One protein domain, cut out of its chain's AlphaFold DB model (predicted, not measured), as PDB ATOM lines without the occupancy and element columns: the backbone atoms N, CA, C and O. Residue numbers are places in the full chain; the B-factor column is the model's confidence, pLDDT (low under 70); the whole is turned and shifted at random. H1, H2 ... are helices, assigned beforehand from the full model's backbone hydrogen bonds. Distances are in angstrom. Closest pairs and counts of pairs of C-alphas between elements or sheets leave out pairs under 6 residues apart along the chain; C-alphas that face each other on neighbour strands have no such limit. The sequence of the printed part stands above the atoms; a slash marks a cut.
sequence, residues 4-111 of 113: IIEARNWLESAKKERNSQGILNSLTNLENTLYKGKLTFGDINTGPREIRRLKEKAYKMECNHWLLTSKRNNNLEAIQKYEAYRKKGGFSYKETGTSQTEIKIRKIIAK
ATOM      1  N   ILE A   4     170.462 173.020 165.073       95.50
ATOM      2  CA  ILE A   4     169.840 172.073 166.012       95.50
ATOM      3  C   ILE A   4     168.441 172.545 166.440       95.50
ATOM      4  O   ILE A   4     167.508 171.745 166.469       95.50
ATOM      5  N   ILE A   5     168.279 173.833 166.769       95.44
ATOM      6  CA  ILE A   5     166.980 174.398 167.177       95.44
ATOM      7  C   ILE A   5     166.001 174.350 166.004       95.44
ATOM      8  O   ILE A   5     164.858 173.934 166.173       95.44
ATOM      9  N   GLU A   6     166.454 174.728 164.809       96.44
ATOM     10  CA  GLU A   6     165.621 174.694 163.609       96.44
ATOM     11  C   GLU A   6     165.163 173.264 163.273       96.44
ATOM     12  O   GLU A   6     163.974 173.028 163.063       96.44
ATOM     13  N   ALA A   7     166.073 172.286 163.310       96.88
ATOM     14  CA  ALA A   7     165.735 170.883 163.091       96.88
ATOM     15  C   ALA A   7     164.726 170.365 164.135       96.88
ATOM     16  O   ALA A   7     163.744 169.713 163.777       96.88
ATOM     17  N   ARG A   8     164.891 170.709 165.421       96.75
ATOM     18  CA  ARG A   8     163.904 170.365 166.463       96.75
ATOM     19  C   ARG A   8     162.532 170.975 166.183       96.75
ATOM     20  O   ARG A   8     161.531 170.283 166.338       96.75
ATOM     21  N   ASN A   9     162.478 172.220 165.718       97.00
ATOM     22  CA  ASN A   9     161.215 172.864 165.356       97.00
ATOM     23  C   ASN A   9     160.517 172.129 164.204       97.00
ATOM     24  O   ASN A   9     159.319 171.876 164.292       97.00
ATOM     25  N   TRP A  10     161.252 171.720 163.166       97.75
ATOM     26  CA  TRP A  10     160.678 170.932 162.070       97.75
ATOM     27  C   TRP A  10     160.154 169.567 162.527       97.75
ATOM     28  O   TRP A  10     159.068 169.155 162.109       97.75
ATOM     29  N   LEU A  11     160.874 168.884 163.422       97.56
ATOM     30  CA  LEU A  11     160.409 167.632 164.024       97.56
ATOM     31  C   LEU A  11     159.115 167.834 164.829       97.56
ATOM     32  O   LEU A  11     158.165 167.066 164.676       97.56
ATOM     33  N   GLU A  12     159.053 168.872 165.663       97.06
ATOM     34  CA  GLU A  12     157.863 169.183 166.461       97.06
ATOM     35  C   GLU A  12     156.667 169.598 165.597       97.06
ATOM     36  O   GLU A  12     155.540 169.172 165.867       97.06
ATOM     37  N   SER A  13     156.894 170.346 164.515       97.06
ATOM     38  CA  SER A  13     155.858 170.629 163.518       97.06
ATOM     39  C   SER A  13     155.322 169.334 162.913       97.06
ATOM     40  O   SER A  13     154.120 169.085 162.977       97.06
ATOM     41  N   ALA A  14     156.193 168.432 162.445       97.50
ATOM     42  CA  ALA A  14     155.769 167.150 161.873       97.50
ATOM     43  C   ALA A  14     154.922 166.299 162.844       97.50
ATOM     44  O   ALA A  14     154.016 165.585 162.409       97.50
ATOM     45  N   LYS A  15     155.176 166.378 164.156       96.69
ATOM     46  CA  LYS A  15     154.377 165.685 165.183       96.69
ATOM     47  C   LYS A  15     152.985 166.293 165.370       96.69
ATOM     48  O   LYS A  15     152.020 165.549 165.564       96.69
ATOM     49  N   LYS A  16     152.889 167.626 165.334       96.25
ATOM     50  CA  LYS A  16     151.652 168.390 165.582       96.25
ATOM     51  C   LYS A  16     150.731 168.451 164.366       96.25
ATOM     52  O   LYS A  16     149.518 168.592 164.530       96.25
ATOM     53  N   GLU A  17     151.290 168.318 163.166       95.56
ATOM     54  CA  GLU A  17     150.536 168.364 161.920       95.56
ATOM     55  C   GLU A  17     149.447 167.282 161.846       95.56
ATOM     56  O   GLU A  17     149.625 166.109 162.210       95.56
ATOM     57  N   ARG A  18     148.275 167.708 161.360       92.25
ATOM     58  CA  ARG A  18     147.065 166.873 161.248       92.25
ATOM     59  C   ARG A  18     146.770 166.423 159.824       92.25
ATOM     60  O   ARG A  18     145.892 165.588 159.629       92.25
ATOM     61  N   ASN A  19     147.487 166.967 158.849       94.50
ATOM     62  CA  ASN A  19     147.359 166.611 157.445       94.50
ATOM     63  C   ASN A  19     148.677 166.010 156.937       94.50
ATOM     64  O   ASN A  19     149.762 166.343 157.413       94.50
ATOM     65  N   SER A  20     148.565 165.104 155.974       95.00
ATOM     66  CA  SER A  20     149.681 164.384 155.353       95.00
ATOM     67  C   SER A  20     150.745 165.319 154.779       95.00
ATOM     68  O   SER A  20     151.932 165.114 155.029       95.00
ATOM     69  N   GLN A  21     150.333 166.351 154.039       94.25
ATOM     70  CA  GLN A  21     151.253 167.259 153.361       94.25
ATOM     71  C   GLN A  21     152.093 168.070 154.354       94.25
ATOM     72  O   GLN A  21     153.303 168.180 154.177       94.25
ATOM     73  N   GLY A  22     151.484 168.577 155.426       96.19
ATOM     74  CA  GLY A  22     152.166 169.294 156.504       96.19
ATOM     75  C   GLY A  22     153.213 168.424 157.196       96.19
ATOM     76  O   GLY A  22     154.342 168.871 157.407       96.19
ATOM     77  N   ILE A  23     152.880 167.154 157.462       97.38
ATOM     78  CA  ILE A  23     153.835 166.180 158.013       97.38
ATOM     79  C   ILE A  23     155.002 165.977 157.036       97.38
ATOM     80  O   ILE A  23     156.155 166.133 157.428       97.38
ATOM     81  N   LEU A  24     154.732 165.655 155.765       95.88
ATOM     82  CA  LEU A  24     155.779 165.364 154.774       95.88
ATOM     83  C   LEU A  24     156.671 166.578 154.482       95.88
ATOM     84  O   LEU A  24     157.887 166.422 154.374       95.88
ATOM     85  N   ASN A  25     156.094 167.778 154.403       97.25
ATOM     86  CA  ASN A  25     156.839 169.022 154.218       97.25
ATOM     87  C   ASN A  25     157.757 169.290 155.412       97.25
ATOM     88  O   ASN A  25     158.943 169.549 155.229       97.25
ATOM     89  N   SER A  26     157.229 169.162 156.632       97.81
ATOM     90  CA  SER A  26     158.014 169.354 157.854       97.81
ATOM     91  C   SER A  26     159.157 168.340 157.959       97.81
ATOM     92  O   SER A  26     160.275 168.713 158.296       97.81
ATOM     93  N   LEU A  27     158.921 167.074 157.595       97.25
ATOM     94  CA  LEU A  27     159.971 166.050 157.556       97.25
ATOM     95  C   LEU A  27     161.014 166.303 156.459       97.25
ATOM     96  O   LEU A  27     162.196 166.069 156.688       97.25
ATOM     97  N   THR A  28     160.603 166.806 155.295       97.25
ATOM     98  CA  THR A  28     161.534 167.171 154.213       97.25
ATOM     99  C   THR A  28     162.428 168.335 154.640       97.25
ATOM    100  O   THR A  28     163.640 168.305 154.436       97.25
ATOM    101  N   ASN A  29     161.850 169.349 155.289       97.38
ATOM    102  CA  ASN A  29     162.611 170.471 155.832       97.38
ATOM    103  C   ASN A  29     163.559 170.023 156.946       97.38
ATOM    104  O   ASN A  29     164.722 170.412 156.930       97.38
ATOM    105  N   LEU A  30     163.105 169.143 157.843       97.19
ATOM    106  CA  LEU A  30     163.958 168.518 158.851       97.19
ATOM    107  C   LEU A  30     165.178 167.835 158.214       97.19
ATOM    108  O   LEU A  30     166.307 168.106 158.618       97.19
ATOM    109  N   GLU A  31     164.969 166.970 157.218       96.62
ATOM    110  CA  GLU A  31     166.049 166.248 156.531       96.62
ATOM    111  C   GLU A  31     167.040 167.212 155.858       96.62
ATOM    112  O   GLU A  31     168.254 167.042 155.981       96.62
ATOM    113  N   ASN A  32     166.537 168.281 155.236       97.31
ATOM    114  CA  ASN A  32     167.365 169.325 154.636       97.31
ATOM    115  C   ASN A  32     168.189 170.102 155.676       97.31
ATOM    116  O   ASN A  32     169.370 170.373 155.439       97.31
ATOM    117  N   THR A  33     167.595 170.472 156.813       97.00
ATOM    118  CA  THR A  33     168.296 171.184 157.894       97.00
ATOM    119  C   THR A  33     169.371 170.299 158.520       97.00
ATOM    120  O   THR A  33     170.490 170.767 158.735       97.00
ATOM    121  N   LEU A  34     169.081 169.012 158.745       96.38
ATOM    122  CA  LEU A  34     170.071 168.049 159.235       96.38
ATOM    123  C   LEU A  34     171.241 167.908 158.256       96.38
ATOM    124  O   LEU A  34     172.394 168.022 158.666       96.38
ATOM    125  N   TYR A  35     170.956 167.756 156.959       96.50
ATOM    126  CA  TYR A  35     171.984 167.663 155.923       96.50
ATOM    127  C   TYR A  35     172.879 168.909 155.875       96.50
ATOM    128  O   TYR A  35     174.102 168.802 155.962       96.50
ATOM    129  N   LYS A  36     172.282 170.108 155.803       96.44
ATOM    130  CA  LYS A  36     173.026 171.379 155.758       96.44
ATOM    131  C   LYS A  36     173.855 171.613 157.021       96.44
ATOM    132  O   LYS A  36     174.970 172.119 156.935       96.44
ATOM    133  N   GLY A  37     173.315 171.237 158.179       95.19
ATOM    134  CA  GLY A  37     173.985 171.357 159.470       95.19
ATOM    135  C   GLY A  37     175.012 170.261 159.758       95.19
ATOM    136  O   GLY A  37     175.664 170.339 160.795       95.19
ATOM    137  N   LYS A  38     175.152 169.251 158.882       96.12
ATOM    138  CA  LYS A  38     175.925 168.021 159.137       96.12
ATOM    139  C   LYS A  38     175.534 167.354 160.466       96.12
ATOM    140  O   LYS A  38     176.386 166.855 161.195       96.12
ATOM    141  N   LEU A  39     174.239 167.378 160.771       95.50
ATOM    142  CA  LEU A  39     173.642 166.816 161.977       95.50
ATOM    143  C   LEU A  39     173.030 165.445 161.685       95.50
ATOM    144  O   LEU A  39     172.633 165.121 160.565       95.50
ATOM    145  N   THR A  40     172.882 164.667 162.739       95.12
ATOM    146  CA  THR A  40     172.197 163.383 162.770       95.12
ATOM    147  C   THR A  40     170.865 163.509 163.510       95.12
ATOM    148  O   THR A  40     170.612 164.465 164.243       95.12
ATOM    149  N   PHE A  41     169.998 162.504 163.375       94.38
ATOM    150  CA  PHE A  41     168.788 162.419 164.201       94.38
ATOM    151  C   PHE A  41     169.104 162.363 165.709       94.38
ATOM    152  O   PHE A  41     168.333 162.889 166.513       94.38
ATOM    153  N   GLY A  42     170.255 161.794 166.088       94.06
ATOM    154  CA  GLY A  42     170.700 161.731 167.481       94.06
ATOM    155  C   GLY A  42     170.907 163.115 168.100       94.06
ATOM    156  O   GLY A  42     170.501 163.337 169.237       94.06
ATOM    157  N   ASP A  43     171.413 164.080 167.328       94.38
ATOM    158  CA  ASP A  43     171.687 165.449 167.804       94.38
ATOM    159  C   ASP A  43     170.413 166.212 168.214       94.38
ATOM    160  O   ASP A  43     170.429 167.146 169.027       94.38
ATOM    161  N   ILE A  44     169.264 165.794 167.678       94.31
ATOM    162  CA  ILE A  44     167.950 166.351 168.012       94.31
ATOM    163  C   ILE A  44     167.110 165.423 168.897       94.31
ATOM    164  O   ILE A  44     165.910 165.651 169.033       94.31
ATOM    165  N   ASN A  45     167.736 164.426 169.532       92.81
ATOM    166  CA  ASN A  45     167.093 163.456 170.424       92.81
ATOM    167  C   ASN A  45     165.945 162.670 169.759       92.81
ATOM    168  O   ASN A  45     164.936 162.376 170.399       92.81
ATOM    169  N   THR A  46     166.083 162.333 168.473       94.31
ATOM    170  CA  THR A  46     165.152 161.447 167.758       94.31
ATOM    171  C   THR A  46     165.896 160.281 167.114       94.31
ATOM    172  O   THR A  46     167.124 160.209 167.110       94.31
ATOM    173  N   GLY A  47     165.144 159.333 166.563       93.88
ATOM    174  CA  GLY A  47     165.693 158.191 165.849       93.88
ATOM    175  C   GLY A  47     165.016 157.980 164.497       93.88
ATOM    176  O   GLY A  47     163.861 158.370 164.306       93.88
ATOM    177  N   PRO A  48     165.672 157.263 163.568       93.44
ATOM    178  CA  PRO A  48     165.114 156.974 162.244       93.44
ATOM    179  C   PRO A  48     163.760 156.249 162.314       93.44
ATOM    180  O   PRO A  48     162.913 156.414 161.437       93.44
ATOM    181  N   ARG A  49     163.508 155.482 163.386       94.25
ATOM    182  CA  ARG A  49     162.221 154.809 163.624       94.25
ATOM    183  C   ARG A  49     161.068 155.790 163.847       94.25
ATOM    184  O   ARG A  49     159.958 155.522 163.396       94.25
ATOM    185  N   GLU A  50     161.303 156.898 164.542       95.25
ATOM    186  CA  GLU A  50     160.279 157.921 164.780       95.25
ATOM    187  C   GLU A  50     159.944 158.663 163.483       95.25
ATOM    188  O   GLU A  50     158.772 158.784 163.126       95.25
ATOM    189  N   ILE A  51     160.969 159.036 162.713       95.38
ATOM    190  CA  ILE A  51     160.806 159.649 161.387       95.38
ATOM    191  C   ILE A  51     160.024 158.731 160.450       95.38
ATOM    192  O   ILE A  51     159.070 159.163 159.801       95.38
ATOM    193  N   ARG A  52     160.368 157.437 160.429       94.62
ATOM    194  CA  ARG A  52     159.636 156.432 159.655       94.62
ATOM    195  C   ARG A  52     158.165 156.357 160.070       94.62
ATOM    196  O   ARG A  52     157.308 156.384 159.194       94.62
ATOM    197  N   ARG A  53     157.858 156.340 161.373       95.25
ATOM    198  CA  ARG A  53     156.467 156.345 161.871       95.25
ATOM    199  C   ARG A  53     155.688 157.583 161.427       95.25
ATOM    200  O   ARG A  53     154.515 157.466 161.080       95.25
ATOM    201  N   LEU A  54     156.315 158.760 161.415       96.69
ATOM    202  CA  LEU A  54     155.670 159.991 160.944       96.69
ATOM    203  C   LEU A  54     155.397 159.942 159.430       96.69
ATOM    204  O   LEU A  54     154.290 160.282 159.006       96.69
ATOM    205  N   LYS A  55     156.343 159.439 158.621       96.31
ATOM    206  CA  LYS A  55     156.120 159.202 157.180       96.31
ATOM    207  C   LYS A  55     154.995 158.191 156.946       96.31
ATOM    208  O   LYS A  55     154.097 158.451 156.151       96.31
ATOM    209  N   GLU A  56     154.997 157.075 157.676       95.38
ATOM    210  CA  GLU A  56     153.941 156.057 157.610       95.38
ATOM    211  C   GLU A  56     152.566 156.652 157.959       95.38
ATOM    212  O   GLU A  56     151.606 156.461 157.213       95.38
ATOM    213  N   LYS A  57     152.463 157.448 159.032       95.38
ATOM    214  CA  LYS A  57     151.227 158.165 159.390       95.38
ATOM    215  C   LYS A  57     150.720 159.020 158.224       95.38
ATOM    216  O   LYS A  57     149.549 158.909 157.858       95.38
ATOM    217  N   ALA A  58     151.591 159.830 157.620       97.00
ATOM    218  CA  ALA A  58     151.226 160.696 156.499       97.00
ATOM    219  C   ALA A  58     150.779 159.898 155.264       97.00
ATOM    220  O   ALA A  58     149.737 160.189 154.678       97.00
ATOM    221  N   TYR A  59     151.508 158.843 154.894       97.25
ATOM    222  CA  TYR A  59     151.133 157.999 153.759       97.25
ATOM    223  C   TYR A  59     149.838 157.228 153.995       97.25
ATOM    224  O   TYR A  59     149.070 157.028 153.056       97.25
ATOM    225  N   LYS A  60     149.551 156.827 155.235       95.75
ATOM    226  CA  LYS A  60     148.287 156.171 155.573       95.75
ATOM    227  C   LYS A  60     147.099 157.128 155.443       95.75
ATOM    228  O   LYS A  60     146.049 156.719 154.952       95.75
ATOM    229  N   MET A  61     147.272 158.400 155.813       95.88
ATOM    230  CA  MET A  61     146.272 159.451 155.571       95.88
ATOM    231  C   MET A  61     145.990 159.626 154.072       95.88
ATOM    232  O   MET A  61     144.827 159.606 153.671       95.88
ATOM    233  N   GLU A  62     147.037 159.703 153.244       97.12
ATOM    234  CA  GLU A  62     146.898 159.768 151.781       97.12
ATOM    235  C   GLU A  62     146.200 158.530 151.211       97.12
ATOM    236  O   GLU A  62     145.279 158.653 150.406       97.12
ATOM    237  N   CYS A  63     146.585 157.329 151.656       96.94
ATOM    238  CA  CYS A  63     145.929 156.091 151.232       96.94
ATOM    239  C   CYS A  63     144.424 156.148 151.506       96.94
ATOM    240  O   CYS A  63     143.629 155.864 150.613       96.94
ATOM    241  N   ASN A  64     144.025 156.558 152.711       95.62
ATOM    242  CA  ASN A  64     142.615 156.662 153.075       95.62
ATOM    243  C   ASN A  64     141.880 157.695 152.211       95.62
ATOM    244  O   ASN A  64     140.783 157.411 151.730       95.62
ATOM    245  N   HIS A  65     142.487 158.863 151.981       95.56
ATOM    246  CA  HIS A  65     141.911 159.904 151.134       95.56
ATOM    247  C   HIS A  65     141.665 159.400 149.707       95.56
ATOM    248  O   HIS A  65     140.530 159.414 149.231       95.56
ATOM    249  N   TRP A  66     142.701 158.888 149.039       96.44
ATOM    250  CA  TRP A  66     142.600 158.444 147.648       96.44
ATOM    251  C   TRP A  66     141.728 157.206 147.481       96.44
ATOM    252  O   TRP A  66     140.990 157.103 146.500       96.44
ATOM    253  N   LEU A  67     141.741 156.298 148.460       95.25
ATOM    254  CA  LEU A  67     140.826 155.167 148.470       95.25
ATOM    255  C   LEU A  67     139.378 155.664 148.528       95.25
ATOM    256  O   LEU A  67     138.596 155.276 147.666       95.25
ATOM    257  N   LEU A  68     139.025 156.561 149.458       94.81
ATOM    258  CA  LEU A  68     137.680 157.147 149.553       94.81
ATOM    259  C   LEU A  68     137.268 157.883 148.274       94.81
ATOM    260  O   LEU A  68     136.163 157.660 147.777       94.81
ATOM    261  N   THR A  69     138.157 158.698 147.706       94.19
ATOM    262  CA  THR A  69     137.925 159.397 146.432       94.19
ATOM    263  C   THR A  69     137.646 158.407 145.301       94.19
ATOM    264  O   THR A  69     136.687 158.587 144.550       94.19
ATOM    265  N   SER A  70     138.403 157.306 145.224       93.38
ATOM    266  CA  SER A  70     138.146 156.251 144.237       93.38
ATOM    267  C   SER A  70     136.789 155.569 144.440       93.38
ATOM    268  O   SER A  70     136.163 155.179 143.458       93.38
ATOM    269  N   LYS A  71     136.305 155.446 145.690       91.00
ATOM    270  CA  LYS A  71     134.988 154.850 145.975       91.00
ATOM    271  C   LYS A  71     133.833 155.738 145.543       91.00
ATOM    272  O   LYS A  71     132.816 155.209 145.122       91.00
ATOM    273  N   ARG A  72     133.986 157.056 145.676       91.75
ATOM    274  CA  ARG A  72     132.934 158.028 145.353       91.75
ATOM    275  C   ARG A  72     132.816 158.280 143.855       91.75
ATOM    276  O   ARG A  72     131.709 158.361 143.347       91.75
ATOM    277  N   ASN A  73     133.953 158.377 143.172       88.44
ATOM    278  CA  ASN A  73     133.998 158.914 141.813       88.44
ATOM    279  C   ASN A  73     134.363 157.867 140.753       88.44
ATOM    280  O   ASN A  73     134.558 158.243 139.606       88.44
ATOM    281  N   ASN A  74     134.549 156.593 141.132       87.00
ATOM    282  CA  ASN A  74     135.076 155.542 140.250       87.00
ATOM    283  C   ASN A  74     136.303 156.011 139.444       87.00
ATOM    284  O   ASN A  74     136.444 155.727 138.266       87.00
ATOM    285  N   ASN A  75     137.192 156.771 140.084       91.06
ATOM    286  CA  ASN A  75     138.260 157.486 139.395       91.06
ATOM    287  C   ASN A  75     139.556 156.651 139.360       91.06
ATOM    288  O   ASN A  75     140.099 156.286 140.410       91.06
ATOM    289  N   LEU A  76     140.078 156.388 138.156       93.06
ATOM    290  CA  LEU A  76     141.295 155.597 137.953       93.06
ATOM    291  C   LEU A  76     142.560 156.279 138.499       93.06
ATOM    292  O   LEU A  76     143.404 155.607 139.095       93.06
ATOM    293  N   GLU A  77     142.682 157.597 138.353       94.44
ATOM    294  CA  GLU A  77     143.793 158.385 138.899       94.44
ATOM    295  C   GLU A  77     143.828 158.288 140.432       94.44
ATOM    296  O   GLU A  77     144.889 158.094 141.026       94.44
ATOM    297  N   ALA A  78     142.665 158.322 141.089       95.62
ATOM    298  CA  ALA A  78     142.577 158.137 142.535       95.62
ATOM    299  C   ALA A  78     143.081 156.746 142.961       95.62
ATOM    300  O   ALA A  78     143.822 156.625 143.938       95.62
ATOM    301  N   ILE A  79     142.766 155.693 142.198       95.69
ATOM    302  CA  ILE A  79     143.294 154.343 142.457       95.69
ATOM    303  C   ILE A  79     144.819 154.304 142.276       95.69
ATOM    304  O   ILE A  79     145.523 153.673 143.069       95.69
ATOM    305  N   GLN A  80     145.345 154.968 141.245       96.06
ATOM    306  CA  GLN A  80     146.787 155.047 140.997       96.06
ATOM    307  C   GLN A  80     147.514 155.788 142.125       96.06
ATOM    308  O   GLN A  80     148.538 155.299 142.611       96.06
ATOM    309  N   LYS A  81     146.964 156.913 142.599       96.75
ATOM    310  CA  LYS A  81     147.510 157.662 143.740       96.75
ATOM    311  C   LYS A  81     147.485 156.835 145.021       96.75
ATOM    312  O   LYS A  81     148.507 156.754 145.701       96.75
ATOM    313  N   TYR A  82     146.380 156.143 145.307       97.06
ATOM    314  CA  TYR A  82     146.301 155.197 146.422       97.06
ATOM    315  C   TYR A  82     147.429 154.148 146.363       97.06
ATOM    316  O   TYR A  82     148.162 153.977 147.337       97.06
ATOM    317  N   GLU A  83     147.627 153.484 145.219       97.19
ATOM    318  CA  GLU A  83     148.686 152.476 145.055       97.19
ATOM    319  C   GLU A  83     150.091 153.066 145.223       97.19
ATOM    320  O   GLU A  83     150.963 152.424 145.816       97.19
ATOM    321  N   ALA A  84     150.323 154.281 144.723       96.94
ATOM    322  CA  ALA A  84     151.600 154.967 144.866       96.94
ATOM    323  C   ALA A  84     151.925 155.247 146.340       96.94
ATOM    324  O   ALA A  84     153.024 154.924 146.796       96.94
ATOM    325  N   TYR A  85     150.972 155.786 147.105       96.88
ATOM    326  CA  TYR A  85     151.167 156.051 148.533       96.88
ATOM    327  C   TYR A  85     151.261 154.776 149.366       96.88
ATOM    328  O   TYR A  85     152.110 154.698 150.254       96.88
ATOM    329  N   ARG A  86     150.479 153.743 149.034       97.06
ATOM    330  CA  ARG A  86     150.567 152.428 149.678       97.06
ATOM    331  C   ARG A  86     151.971 151.842 149.532       97.06
ATOM    332  O   ARG A  86     152.545 151.380 150.514       97.06
ATOM    333  N   LYS A  87     152.542 151.895 148.321       95.94
ATOM    334  CA  LYS A  87     153.912 151.428 148.046       95.94
ATOM    335  C   LYS A  87     154.964 152.271 148.767       95.94
ATOM    336  O   LYS A  87     155.843 151.695 149.395       95.94
ATOM    337  N   LYS A  88     154.859 153.607 148.725       94.25
ATOM    338  CA  LYS A  88     155.783 154.515 149.436       94.25
ATOM    339  C   LYS A  88     155.778 154.289 150.950       94.25
ATOM    340  O   LYS A  88     156.830 154.352 151.574       94.25
ATOM    341  N   GLY A  89     154.610 154.003 151.524       92.88
ATOM    342  CA  GLY A  89     154.462 153.665 152.939       92.88
ATOM    343  C   GLY A  89     154.796 152.216 153.293       92.88
ATOM    344  O   GLY A  89     154.806 151.883 154.470       92.88
ATOM    345  N   GLY A  90     155.066 151.353 152.308       94.44
ATOM    346  CA  GLY A  90     155.351 149.936 152.546       94.44
ATOM    347  C   GLY A  90     154.159 149.141 153.089       94.44
ATOM    348  O   GLY A  90     154.364 148.117 153.732       94.44
ATOM    349  N   PHE A  91     152.925 149.592 152.846       96.00
ATOM    350  CA  PHE A  91     151.729 148.971 153.413       96.00
ATOM    351  C   PHE A  91     151.215 147.805 152.572       96.00
ATOM    352  O   PHE A  91     151.150 147.863 151.340       96.00
ATOM    353  N   SER A  92     150.725 146.771 153.241       96.00
ATOM    354  CA  SER A  92     149.800 145.812 152.646       96.00
ATOM    355  C   SER A  92     148.435 146.462 152.369       96.00
ATOM    356  O   SER A  92     148.064 147.475 152.966       96.00
ATOM    357  N   TYR A  93     147.636 145.858 151.483       95.69
ATOM    358  CA  TYR A  93     146.257 146.315 151.250       95.69
ATOM    359  C   TYR A  93     145.426 146.306 152.548       95.69
ATOM    360  O   TYR A  93     144.694 147.262 152.821       95.69
ATOM    361  N   LYS A  94     145.620 145.279 153.391       95.50
ATOM    362  CA  LYS A  94     144.925 145.113 154.676       95.50
ATOM    363  C   LYS A  94     145.195 146.276 155.631       95.50
ATOM    364  O   LYS A  94     144.264 146.788 156.241       95.50
ATOM    365  N   GLU A  95     146.439 146.743 155.724       93.75
ATOM    366  CA  GLU A  95     146.811 147.867 156.602       93.75
ATOM    367  C   GLU A  95     146.158 149.195 156.209       93.75
ATOM    368  O   GLU A  95     145.995 150.075 157.058       93.75
ATOM    369  N   THR A  96     145.760 149.325 154.944       93.75
ATOM    370  CA  THR A  96     145.030 150.481 154.403       93.75
ATOM    371  C   THR A  96     143.516 150.258 154.299       93.75
ATOM    372  O   THR A  96     142.822 151.061 153.684       93.75
ATOM    373  N   GLY A  97     142.990 149.171 154.877       91.56
ATOM    374  CA  GLY A  97     141.547 148.913 154.938       91.56
ATOM    375  C   GLY A  97     140.917 148.455 153.619       91.56
ATOM    376  O   GLY A  97     139.757 148.766 153.357       91.56
ATOM    377  N   THR A  98     141.663 147.740 152.773       94.56
ATOM    378  CA  THR A  98     141.142 147.173 151.518       94.56
ATOM    379  C   THR A  98     141.773 145.812 151.200       94.56
ATOM    380  O   THR A  98     142.541 145.257 151.988       94.56
ATOM    381  N   SER A  99     141.447 145.248 150.036       96.19
ATOM    382  CA  SER A  99     142.012 144.004 149.518       96.19
ATOM    383  C   SER A  99     142.476 144.170 148.073       96.19
ATOM    384  O   SER A  99     142.000 145.033 147.335       96.19
ATOM    385  N   GLN A 100     143.383 143.294 147.635       95.12
ATOM    386  CA  GLN A 100     143.813 143.266 146.237       95.12
ATOM    387  C   GLN A 100     142.624 143.040 145.286       95.12
ATOM    388  O   GLN A 100     142.570 143.642 144.215       95.12
ATOM    389  N   THR A 101     141.663 142.199 145.683       96.12
ATOM    390  CA  THR A 101     140.440 141.929 144.917       96.12
ATOM    391  C   THR A 101     139.581 143.181 144.775       96.12
ATOM    392  O   THR A 101     139.192 143.517 143.659       96.12
ATOM    393  N   GLU A 102     139.353 143.927 145.862       94.00
ATOM    394  CA  GLU A 102     138.597 145.186 145.809       94.00
ATOM    395  C   GLU A 102     139.262 146.189 144.856       94.00
ATOM    396  O   GLU A 102     138.593 146.781 144.012       94.00
ATOM    397  N   ILE A 103     140.590 146.337 144.919       95.06
ATOM    398  CA  ILE A 103     141.322 147.238 144.020       95.06
ATOM    399  C   ILE A 103     141.230 146.790 142.555       95.06
ATOM    400  O   ILE A 103     141.086 147.636 141.673       95.06
ATOM    401  N   LYS A 104     141.280 145.482 142.267       94.81
ATOM    402  CA  LYS A 104     141.075 144.958 140.904       94.81
ATOM    403  C   LYS A 104     139.680 145.303 140.378       94.81
ATOM    404  O   LYS A 104     139.581 145.834 139.277       94.81
ATOM    405  N   ILE A 105     138.637 145.074 141.178       93.88
ATOM    406  CA  ILE A 105     137.250 145.410 140.817       93.88
ATOM    407  C   ILE A 105     137.123 146.911 140.543       93.88
ATOM    408  O   ILE A 105     136.609 147.306 139.500       93.88
ATOM    409  N   ARG A 106     137.673 147.763 141.416       91.44
ATOM    410  CA  ARG A 106     137.645 149.222 141.227       91.44
ATOM    411  C   ARG A 106     138.328 149.668 139.940       91.44
ATOM    412  O   ARG A 106     137.804 150.542 139.264       91.44
ATOM    413  N   LYS A 107     139.463 149.064 139.575       93.88
ATOM    414  CA  LYS A 107     140.157 149.362 138.308       93.88
ATOM    415  C   LYS A 107     139.333 148.980 137.082       93.88
ATOM    416  O   LYS A 107     139.516 149.600 136.045       93.88
ATOM    417  N   ILE A 108     138.490 147.952 137.179       92.88
ATOM    418  CA  ILE A 108     137.578 147.563 136.098       92.88
ATOM    419  C   ILE A 108     136.442 148.582 136.004       92.88
ATOM    420  O   ILE A 108     136.224 149.135 134.935       92.88
ATOM    421  N   ILE A 109     135.786 148.893 137.127       90.44
ATOM    422  CA  ILE A 109     134.686 149.869 137.175       90.44
ATOM    423  C   ILE A 109     135.149 151.239 136.658       90.44
ATOM    424  O   ILE A 109     134.494 151.821 135.805       90.44
ATOM    425  N   ALA A 110     136.318 151.712 137.092       90.56
ATOM    426  CA  ALA A 110     136.890 153.001 136.697       90.56
ATOM    427  C   ALA A 110     137.328 153.111 135.223       90.56
ATOM    428  O   ALA A 110     137.853 154.143 134.826       90.56
ATOM    429  N   LYS A 111     137.226 152.029 134.442       86.75
ATOM    430  CA  LYS A 111     137.462 152.035 132.988       86.75
ATOM    431  C   LYS A 111     136.165 152.044 132.182       86.75
ATOM    432  O   LYS A 111     136.222 152.218 130.971       86.75
TER     433      LYS A 111
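AT A GLANCE: This is residues 4 to 111 of the 113 residues of an uncharacterized protein of Patescibacteria group bacterium (UniProt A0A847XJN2). The domain is a long rod of helices, with the long helix H3 running through its middle. The hairpin of H1 and H2 packs on H3 towards one end of the rod, and H4 folds back along the later part of H3, with H5 beyond it at the other end. The printed part has 108 residues with five named helices, in the order H1 to H5, and no named strand; the class is all helix. It is loose, with a radius of gyration of the C-alphas of 16.6 A and spans of 51 by 21 by 20 A.

HOW THE PARTS SIT: H1, residues 4 to 16, touches H2, residues 20 to 37, at a shallow tilt of 13 degrees, opposite ways, closest at the C-alphas of Ala 14 and Ile 23, 4.4 A apart; they form a helical hairpin. With residues 20 to 27 alone, H2 touches residues 51 to 62 of H3, residues 48 to 73, the closest C-alphas being those of Ser 20 and Ala 58, 4.2 A apart. H3 touches H4, residues 76 to 88, with residues 59 to 70 alone, at a shallow tilt of 14 degrees, opposite ways; the C-alphas of Cys 63 and Tyr 82 come closest, at 4.9 A. H4 touches H5, residues 100 to 111, with residues 76 to 79 alone, closest at the C-alphas of Leu 76 and Ala 110, 5.3 A apart. H1 and H2 are apart from H4 and H5. Every O i to N i+4 pair is within hydrogen-bond range in H1, H2, H3 and H4, and 7 of 8 are in H5.

IN THESE COORDINATES: H1 begins at C-alpha 4 (169.840, 172.073, 166.012) and is 18.6 A long. H2 measures 25.6 A, H3 37.3 A, H4 18.5 A and H5 17.1 A, ending at C-alpha 111 (137.462, 152.035, 132.988).

THE WHOLE: The C-alphas of Asp 43 and Lys 111, the two farthest apart, are 50.6 A apart. The printed part has no cut. The link from H4 to H5, 11 residues, is long. No printed residue is under 70 in pLDDT.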